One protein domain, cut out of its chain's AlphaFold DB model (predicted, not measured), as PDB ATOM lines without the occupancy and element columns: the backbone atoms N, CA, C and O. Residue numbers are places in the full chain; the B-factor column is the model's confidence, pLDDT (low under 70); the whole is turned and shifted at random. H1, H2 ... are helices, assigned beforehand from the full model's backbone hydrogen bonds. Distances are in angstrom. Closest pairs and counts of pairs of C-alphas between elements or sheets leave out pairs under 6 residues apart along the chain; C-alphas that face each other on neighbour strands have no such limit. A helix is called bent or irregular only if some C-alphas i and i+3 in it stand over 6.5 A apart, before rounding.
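What this domain is: This is residues 8 to 63 of the 64 residues of an uncharacterized protein of Flavobacterium sp. FPG59 (UniProt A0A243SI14). The longest helix, H3, folds back into H4 as a helical hairpin, and H2 packs steeply on H3. The tiny H1 lies away from these three, at the far end of a long link. The 56 printed residues have four named helices, in order H1, H2, H3, H4, and no named strand: all helix. The whole is only just compact, close to loose, with a radius of gyration of the C-alphas of 11.9 A, and spans 34 by 22 by 18 A.

Where its parts are: H3, residues 38 to 48, is 15.4 A long, from C-alpha 38 at (-33.274, -45.206, -43.040). H4, residues 54 to 61, ends at C-alpha 61 at (-34.051, -38.892, -39.106) and is irregular: C-alphas 55 and 58 are 7.1 A apart. H2 is residues 25 to 32, H1 residues 8 to 11.

How they stand to each other: H3 and H4, a hairpin, touch at a shallow tilt of 8 degrees, opposite ways; their closest C-alphas, Lys 46 and Glu 54, are 6.6 A apart. H2 touches H3 at a steep tilt of 65 degrees, closest at the C-alphas of Ser 31 and Asn 44, 5.2 A. H2 and H4 are apart, and H1 touches no helix. Every O i to N i+4 pair is within hydrogen-bond range in H2 and H3, 2 of 4 in H4; H1 is too short for one.

The domain as a whole: The farthest C-alphas, Phe 10 and Gly 34, are 34.6 A apart. The printed part has no cut. The link from H1 to H2 is long, 13 residues. No printed residue is under 70 in pLDDT.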
ATOM      1  N   ARG A   8     -34.083 -34.337 -25.939       94.44
ATOM      2  CA  ARG A   8     -33.349 -33.064 -26.039       94.44
ATOM      3  C   ARG A   8     -33.866 -31.999 -25.077       94.44
ATOM      4  O   ARG A   8     -33.056 -31.228 -24.569       94.44
ATOM      5  N   GLU A   9     -35.166 -31.964 -24.792       93.75
ATOM      6  CA  GLU A   9     -35.737 -30.989 -23.852       93.75
ATOM      7  C   GLU A   9     -35.257 -31.212 -22.413       93.75
ATOM      8  O   GLU A   9     -35.131 -30.252 -21.656       93.75
ATOM      9  N   PHE A  10     -34.931 -32.453 -22.045       92.31
ATOM     10  CA  PHE A  10     -34.573 -32.815 -20.671       92.31
ATOM     11  C   PHE A  10     -33.070 -32.995 -20.457       92.31
ATOM     12  O   PHE A  10     -32.560 -32.678 -19.384       92.31
ATOM     13  N   TYR A  11     -32.355 -33.502 -21.463       94.12
ATOM     14  CA  TYR A  11     -30.942 -33.865 -21.338       94.12
ATOM     15  C   TYR A  11     -29.998 -32.986 -22.179       94.12
ATOM     16  O   TYR A  11     -28.778 -33.108 -22.072       94.12
ATOM     17  N   GLY A  12     -30.539 -32.060 -22.977       93.62
ATOM     18  CA  GLY A  12     -29.781 -31.027 -23.684       93.62
ATOM     19  C   GLY A  12     -29.379 -31.377 -25.121       93.62
ATOM     20  O   GLY A  12     -29.761 -32.399 -25.687       93.62
ATOM     21  N   PHE A  13     -28.590 -30.488 -25.736       92.38
ATOM     22  CA  PHE A  13     -28.326 -30.466 -27.185       92.38
ATOM     23  C   PHE A  13     -27.619 -31.705 -27.756       92.38
ATOM     24  O   PHE A  13     -27.684 -31.927 -28.962       92.38
ATOM     25  N   ASN A  14     -26.995 -32.531 -26.915       93.56
ATOM     26  CA  ASN A  14     -26.339 -33.772 -27.344       93.56
ATOM     27  C   ASN A  14     -27.326 -34.905 -27.670       93.56
ATOM     28  O   ASN A  14     -26.911 -35.951 -28.160       93.56
ATOM     29  N   TYR A  15     -28.616 -34.718 -27.388       93.06
ATOM     30  CA  TYR A  15     -29.657 -35.705 -27.653       93.06
ATOM     31  C   TYR A  15     -30.413 -35.368 -28.942       93.06
ATOM     32  O   TYR A  15     -30.494 -34.186 -29.298       93.06
ATOM     33  N   PRO A  16     -30.974 -36.369 -29.643       91.88
ATOM     34  CA  PRO A  16     -31.814 -36.145 -30.814       91.88
ATOM     35  C   PRO A  16     -33.035 -35.277 -30.503       91.88
ATOM     36  O   PRO A  16     -33.563 -35.315 -29.390       91.88
ATOM     37  N   VAL A  17     -33.504 -34.514 -31.493       94.19
ATOM     38  CA  VAL A  17     -34.828 -33.881 -31.413       94.19
ATOM     39  C   VAL A  17     -35.888 -34.960 -31.678       94.19
ATOM     40  O   VAL A  17     -36.096 -35.333 -32.830       94.19
ATOM     41  N   ASP A  18     -36.548 -35.477 -30.634       93.56
ATOM     42  CA  ASP A  18     -37.613 -36.487 -30.774       93.56
ATOM     43  C   ASP A  18     -38.981 -35.882 -30.466       93.56
ATOM     44  O   ASP A  18     -39.447 -35.842 -29.329       93.56
ATOM     45  N   ARG A  19     -39.631 -35.375 -31.514       95.50
ATOM     46  CA  ARG A  19     -40.998 -34.830 -31.447       95.50
ATOM     47  C   ARG A  19     -42.032 -35.760 -32.076       95.50
ATOM     48  O   ARG A  19     -43.221 -35.441 -32.103       95.50
ATOM     49  N   VAL A  20     -41.590 -36.909 -32.584       96.81
ATOM     50  CA  VAL A  20     -42.448 -37.872 -33.269       96.81
ATOM     51  C   VAL A  20     -43.068 -38.798 -32.233       96.81
ATOM     52  O   VAL A  20     -42.359 -39.418 -31.445       96.81
ATOM     53  N   ASN A  21     -44.387 -38.950 -32.247       97.12
ATOM     54  CA  ASN A  21     -45.115 -39.774 -31.284       97.12
ATOM     55  C   ASN A  21     -46.378 -40.399 -31.901       97.12
ATOM     56  O   ASN A  21     -46.779 -40.076 -33.019       97.12
ATOM     57  N   GLY A  22     -47.013 -41.328 -31.184       97.06
ATOM     58  CA  GLY A  22     -48.320 -41.874 -31.570       97.06
ATOM     59  C   GLY A  22     -48.294 -42.940 -32.670       97.06
ATOM     60  O   GLY A  22     -49.355 -43.360 -33.128       97.06
ATOM     61  N   TYR A  23     -47.115 -43.408 -33.093       98.00
ATOM     62  CA  TYR A  23     -47.018 -44.624 -33.902       98.00
ATOM     63  C   TYR A  23     -47.090 -45.869 -33.022       98.00
ATOM     64  O   TYR A  23     -46.503 -45.937 -31.945       98.00
ATOM     65  N   THR A  24     -47.769 -46.899 -33.514       98.12
ATOM     66  CA  THR A  24     -47.733 -48.235 -32.914       98.12
ATOM     67  C   THR A  24     -46.501 -49.009 -33.375       98.12
ATOM     68  O   THR A  24     -46.009 -48.817 -34.489       98.12
ATOM     69  N   ILE A  25     -46.048 -49.966 -32.559       97.69
ATOM     70  CA  ILE A  25     -44.964 -50.890 -32.933       97.69
ATOM     71  C   ILE A  25     -45.275 -51.587 -34.265       97.69
ATOM     72  O   ILE A  25     -44.408 -51.681 -35.127       97.69
ATOM     73  N   MET A  26     -46.523 -52.019 -34.467       98.25
ATOM     74  CA  MET A  26     -46.937 -52.713 -35.684       98.25
ATOM     75  C   MET A  26     -46.842 -51.824 -36.934       98.25
ATOM     76  O   MET A  26     -46.407 -52.297 -37.979       98.25
ATOM     77  N   GLN A  27     -47.202 -50.539 -36.844       98.19
ATOM     78  CA  GLN A  27     -47.024 -49.597 -37.958       98.19
ATOM     79  C   GLN A  27     -45.544 -49.440 -38.320       98.19
ATOM     80  O   GLN A  27     -45.189 -49.521 -39.493       98.19
ATOM     81  N   LEU A  28     -44.680 -49.290 -37.313       98.12
ATOM     82  CA  LEU A  28     -43.235 -49.141 -37.504       98.12
ATOM     83  C   LEU A  28     -42.581 -50.407 -38.075       98.12
ATOM     84  O   LEU A  28     -41.714 -50.322 -38.942       98.12
ATOM     85  N   GLN A  29     -43.010 -51.586 -37.624       97.94
ATOM     86  CA  GLN A  29     -42.544 -52.868 -38.158       97.94
ATOM     87  C   GLN A  29     -42.994 -53.070 -39.605       97.94
ATOM     88  O   GLN A  29     -42.191 -53.439 -40.458       97.94
ATOM     89  N   ASN A  30     -44.262 -52.792 -39.905       98.38
ATOM     90  CA  ASN A  30     -44.793 -52.961 -41.252       98.38
ATOM     91  C   ASN A  30     -44.144 -51.996 -42.247       98.38
ATOM     92  O   ASN A  30     -43.870 -52.400 -43.377       98.38
ATOM     93  N   SER A  31     -43.864 -50.747 -41.860       97.75
ATOM     94  CA  SER A  31     -43.155 -49.792 -42.725       97.75
ATOM     95  C   SER A  31     -41.696 -50.178 -42.977       97.75
ATOM     96  O   SER A  31     -41.137 -49.776 -43.997       97.75
ATOM     97  N   LEU A  32     -41.083 -50.975 -42.094       97.75
ATOM     98  CA  LEU A  32     -39.712 -51.465 -42.259       97.75
ATOM     99  C   LEU A  32     -39.598 -52.511 -43.375       97.75
ATOM    100  O   LEU A  32     -38.553 -52.632 -44.009       97.75
ATOM    101  N   VAL A  33     -40.676 -53.250 -43.656       97.50
ATOM    102  CA  VAL A  33     -40.684 -54.275 -44.706       97.50
ATOM    103  C   VAL A  33     -40.397 -53.643 -46.071       97.50
ATOM    104  O   VAL A  33     -41.175 -52.822 -46.572       97.50
ATOM    105  N   GLY A  34     -39.286 -54.074 -46.675       96.31
ATOM    106  CA  GLY A  34     -38.814 -53.628 -47.987       96.31
ATOM    107  C   GLY A  34     -37.932 -52.377 -47.967       96.31
ATOM    108  O   GLY A  34     -37.444 -51.998 -49.025       96.31
ATOM    109  N   ALA A  35     -37.706 -51.747 -46.810       97.94
ATOM    110  CA  ALA A  35     -36.758 -50.642 -46.699       97.94
ATOM    111  C   ALA A  35     -35.314 -51.172 -46.676       97.94
ATOM    112  O   ALA A  35     -34.988 -52.081 -45.913       97.94
ATOM    113  N   SER A  36     -34.448 -50.579 -47.489       97.44
ATOM    114  CA  SER A  36     -33.006 -50.852 -47.545       97.44
ATOM    115  C   SER A  36     -32.159 -49.723 -46.949       97.44
ATOM    116  O   SER A  36     -30.955 -49.882 -46.750       97.44
ATOM    117  N   SER A  37     -32.784 -48.592 -46.607       96.56
ATOM    118  CA  SER A  37     -32.148 -47.462 -45.930       96.56
ATOM    119  C   SER A  37     -33.078 -46.798 -44.909       96.56
ATOM    120  O   SER A  37     -34.300 -46.962 -44.950       96.56
ATOM    121  N   TRP A  38     -32.506 -45.995 -44.007       95.62
ATOM    122  CA  TRP A  38     -33.274 -45.206 -43.040       95.62
ATOM    123  C   TRP A  38     -34.227 -44.215 -43.713       95.62
ATOM    124  O   TRP A  38     -35.370 -44.078 -43.287       95.62
ATOM    125  N   ASN A  39     -33.788 -43.585 -44.804       96.38
ATOM    126  CA  ASN A  39     -34.627 -42.673 -45.579       96.38
ATOM    127  C   ASN A  39     -35.810 -43.406 -46.219       96.38
ATOM    128  O   ASN A  39     -36.936 -42.932 -46.132       96.38
ATOM    129  N   GLU A  40     -35.591 -44.600 -46.772       98.00
ATOM    130  CA  GLU A  40     -36.690 -45.417 -47.298       98.00
ATOM    131  C   GLU A  40     -37.658 -45.862 -46.198       98.00
ATOM    132  O   GLU A  40     -38.869 -45.870 -46.413       98.00
ATOM    133  N   TRP A  41     -37.162 -46.196 -45.001       97.88
ATOM    134  CA  TRP A  41     -38.039 -46.521 -43.875       97.88
ATOM    135  C   TRP A  41     -38.889 -45.318 -43.451       97.88
ATOM    136  O   TRP A  41     -40.103 -45.455 -43.292       97.88
ATOM    137  N   ARG A  42     -38.282 -44.130 -43.338       97.56
ATOM    138  CA  ARG A  42     -38.978 -42.862 -43.070       97.56
ATOM    139  C   ARG A  42     -40.068 -42.595 -44.105       97.56
ATOM    140  O   ARG A  42     -41.203 -42.288 -43.741       97.56
ATOM    141  N   ASP A  43     -39.736 -42.738 -45.381       98.00
ATOM    142  CA  ASP A  43     -40.664 -42.479 -46.478       98.00
ATOM    143  C   ASP A  43     -41.794 -43.521 -46.489       98.00
ATOM    144  O   ASP A  43     -42.958 -43.172 -46.679       98.00
ATOM    145  N   ASN A  44     -41.505 -44.786 -46.167       98.31
ATOM    146  CA  ASN A  44     -42.532 -45.812 -45.970       98.31
ATOM    147  C   ASN A  44     -43.485 -45.484 -44.816       98.31
ATOM    148  O   ASN A  44     -44.676 -45.766 -44.933       98.31
ATOM    149  N   ILE A  45     -42.994 -44.921 -43.706       98.19
ATOM    150  CA  ILE A  45     -43.851 -44.494 -42.589       98.19
ATOM    151  C   ILE A  45     -44.820 -43.410 -43.075       98.19
ATOM    152  O   ILE A  45     -46.030 -43.585 -42.927       98.19
ATOM    153  N   LYS A  46     -44.295 -42.360 -43.722       97.62
ATOM    154  CA  LYS A  46     -45.078 -41.236 -44.270       97.62
ATOM    155  C   LYS A  46     -46.114 -41.675 -45.301       97.62
ATOM    156  O   LYS A  46     -47.236 -41.191 -45.307       97.62
ATOM    157  N   ASN A  47     -45.746 -42.601 -46.183       97.69
ATOM    158  CA  ASN A  47     -46.611 -43.013 -47.288       97.69
ATOM    159  C   ASN A  47     -47.726 -43.980 -46.865       97.69
ATOM    160  O   ASN A  47     -48.709 -44.130 -47.587       97.69
ATOM    161  N   ARG A  48     -47.566 -44.691 -45.741       97.62
ATOM    162  CA  ARG A  48     -48.499 -45.754 -45.324       97.62
ATOM    163  C   ARG A  48     -49.443 -45.337 -44.204       97.62
ATOM    164  O   ARG A  48     -50.476 -45.983 -44.032       97.62
ATOM    165  N   TYR A  49     -49.100 -44.308 -43.434       97.69
ATOM    166  CA  TYR A  49     -49.848 -43.916 -42.246       97.69
ATOM    167  C   TYR A  49     -49.958 -42.403 -42.148       97.69
ATOM    168  O   TYR A  49     -48.972 -41.711 -42.343       97.69
ATOM    169  N   ASN A  50     -51.138 -41.934 -41.747       97.19
ATOM    170  CA  ASN A  50     -51.336 -40.547 -41.352       97.19
ATOM    171  C   ASN A  50     -51.125 -40.443 -39.841       97.19
ATOM    172  O   ASN A  50     -51.814 -41.121 -39.069       97.19
ATOM    173  N   ASN A  51     -50.206 -39.589 -39.411       97.38
ATOM    174  CA  ASN A  51     -49.964 -39.296 -38.003       97.38
ATOM    175  C   ASN A  51     -49.754 -37.782 -37.817       97.38
ATOM    176  O   ASN A  51     -48.944 -37.193 -38.526       97.38
ATOM    177  N   PRO A  52     -50.400 -37.127 -36.831       97.25
ATOM    178  CA  PRO A  52     -50.249 -35.684 -36.610       97.25
ATOM    179  C   PRO A  52     -48.803 -35.193 -36.410       97.25
ATOM    180  O   PRO A  52     -48.508 -34.026 -36.652       97.25
ATOM    181  N   SER A  53     -47.903 -36.067 -35.956       97.12
ATOM    182  CA  SER A  53     -46.485 -35.772 -35.729       97.12
ATOM    183  C   SER A  53     -45.570 -36.144 -36.906       97.12
ATOM    184  O   SER A  53     -44.358 -35.952 -36.816       97.12
ATOM    185  N   GLU A  54     -46.105 -36.649 -38.025       95.69
ATOM    186  CA  GLU A  54     -45.309 -37.104 -39.180       95.69
ATOM    187  C   GLU A  54     -44.468 -35.996 -39.826       95.69
ATOM    188  O   GLU A  54     -43.413 -36.272 -40.395       95.69
ATOM    189  N   ILE A  55     -44.887 -34.736 -39.665       96.62
ATOM    190  CA  ILE A  55     -44.144 -33.550 -40.108       96.62
ATOM    191  C   ILE A  55     -42.756 -33.439 -39.456       96.62
ATOM    192  O   ILE A  55     -41.875 -32.783 -40.005       96.62
ATOM    193  N   TYR A  56     -42.537 -34.098 -38.313       97.06
ATOM    194  CA  TYR A  56     -41.259 -34.112 -37.597       97.06
ATOM    195  C   TYR A  56     -40.380 -35.321 -37.947       97.06
ATOM    196  O   TYR A  56     -39.268 -35.431 -37.436       97.06
ATOM    197  N   LEU A  57     -40.832 -36.225 -38.826       96.50
ATOM    198  CA  LEU A  57     -40.043 -37.400 -39.218       96.50
ATOM    199  C   LEU A  57     -38.731 -37.023 -39.908       96.50
ATOM    200  O   LEU A  57     -37.721 -37.673 -39.668       96.50
ATOM    201  N   ASP A  58     -38.719 -35.981 -40.740       96.56
ATOM    202  CA  ASP A  58     -37.474 -35.549 -41.389       96.56
ATOM    203  C   ASP A  58     -36.460 -35.036 -40.370       96.56
ATOM    204  O   ASP A  58     -35.286 -35.381 -40.443       96.56
ATOM    205  N   GLU A  59     -36.914 -34.256 -39.387       95.38
ATOM    206  CA  GLU A  59     -36.054 -33.777 -38.307       95.38
ATOM    207  C   GLU A  59     -35.499 -34.935 -37.481       95.38
ATOM    208  O   GLU A  59     -34.299 -34.965 -37.216       95.38
ATOM    209  N   LEU A  60     -36.351 -35.893 -37.105       95.19
ATOM    210  CA  LEU A  60     -35.924 -37.036 -36.309       95.19
ATOM    211  C   LEU A  60     -34.826 -37.833 -37.028       95.19
ATOM    212  O   LEU A  60     -33.813 -38.166 -36.417       95.19
ATOM    213  N   PHE A  61     -35.001 -38.101 -38.321       94.94
ATOM    214  CA  PHE A  61     -34.051 -38.892 -39.106       94.94
ATOM    215  C   PHE A  61     -32.774 -38.127 -39.476       94.94
ATOM    216  O   PHE A  61     -31.758 -38.765 -39.716       94.94
ATOM    217  N   ASN A  62     -32.792 -36.792 -39.455       94.00
ATOM    218  CA  ASN A  62     -31.611 -35.951 -39.687       94.00
ATOM    219  C   ASN A  62     -30.677 -35.831 -38.465       94.00
ATOM    220  O   ASN A  62     -29.720 -35.057 -38.503       94.00
ATOM    221  N   ASN A  63     -30.940 -36.546 -37.365       88.81
ATOM    222  CA  ASN A  63     -30.031 -36.573 -36.211       88.81
ATOM    223  C   ASN A  63     -28.798 -37.488 -36.418       88.81
ATOM    224  O   ASN A  63     -27.929 -37.499 -35.543       88.81
TER     225      ASN A  63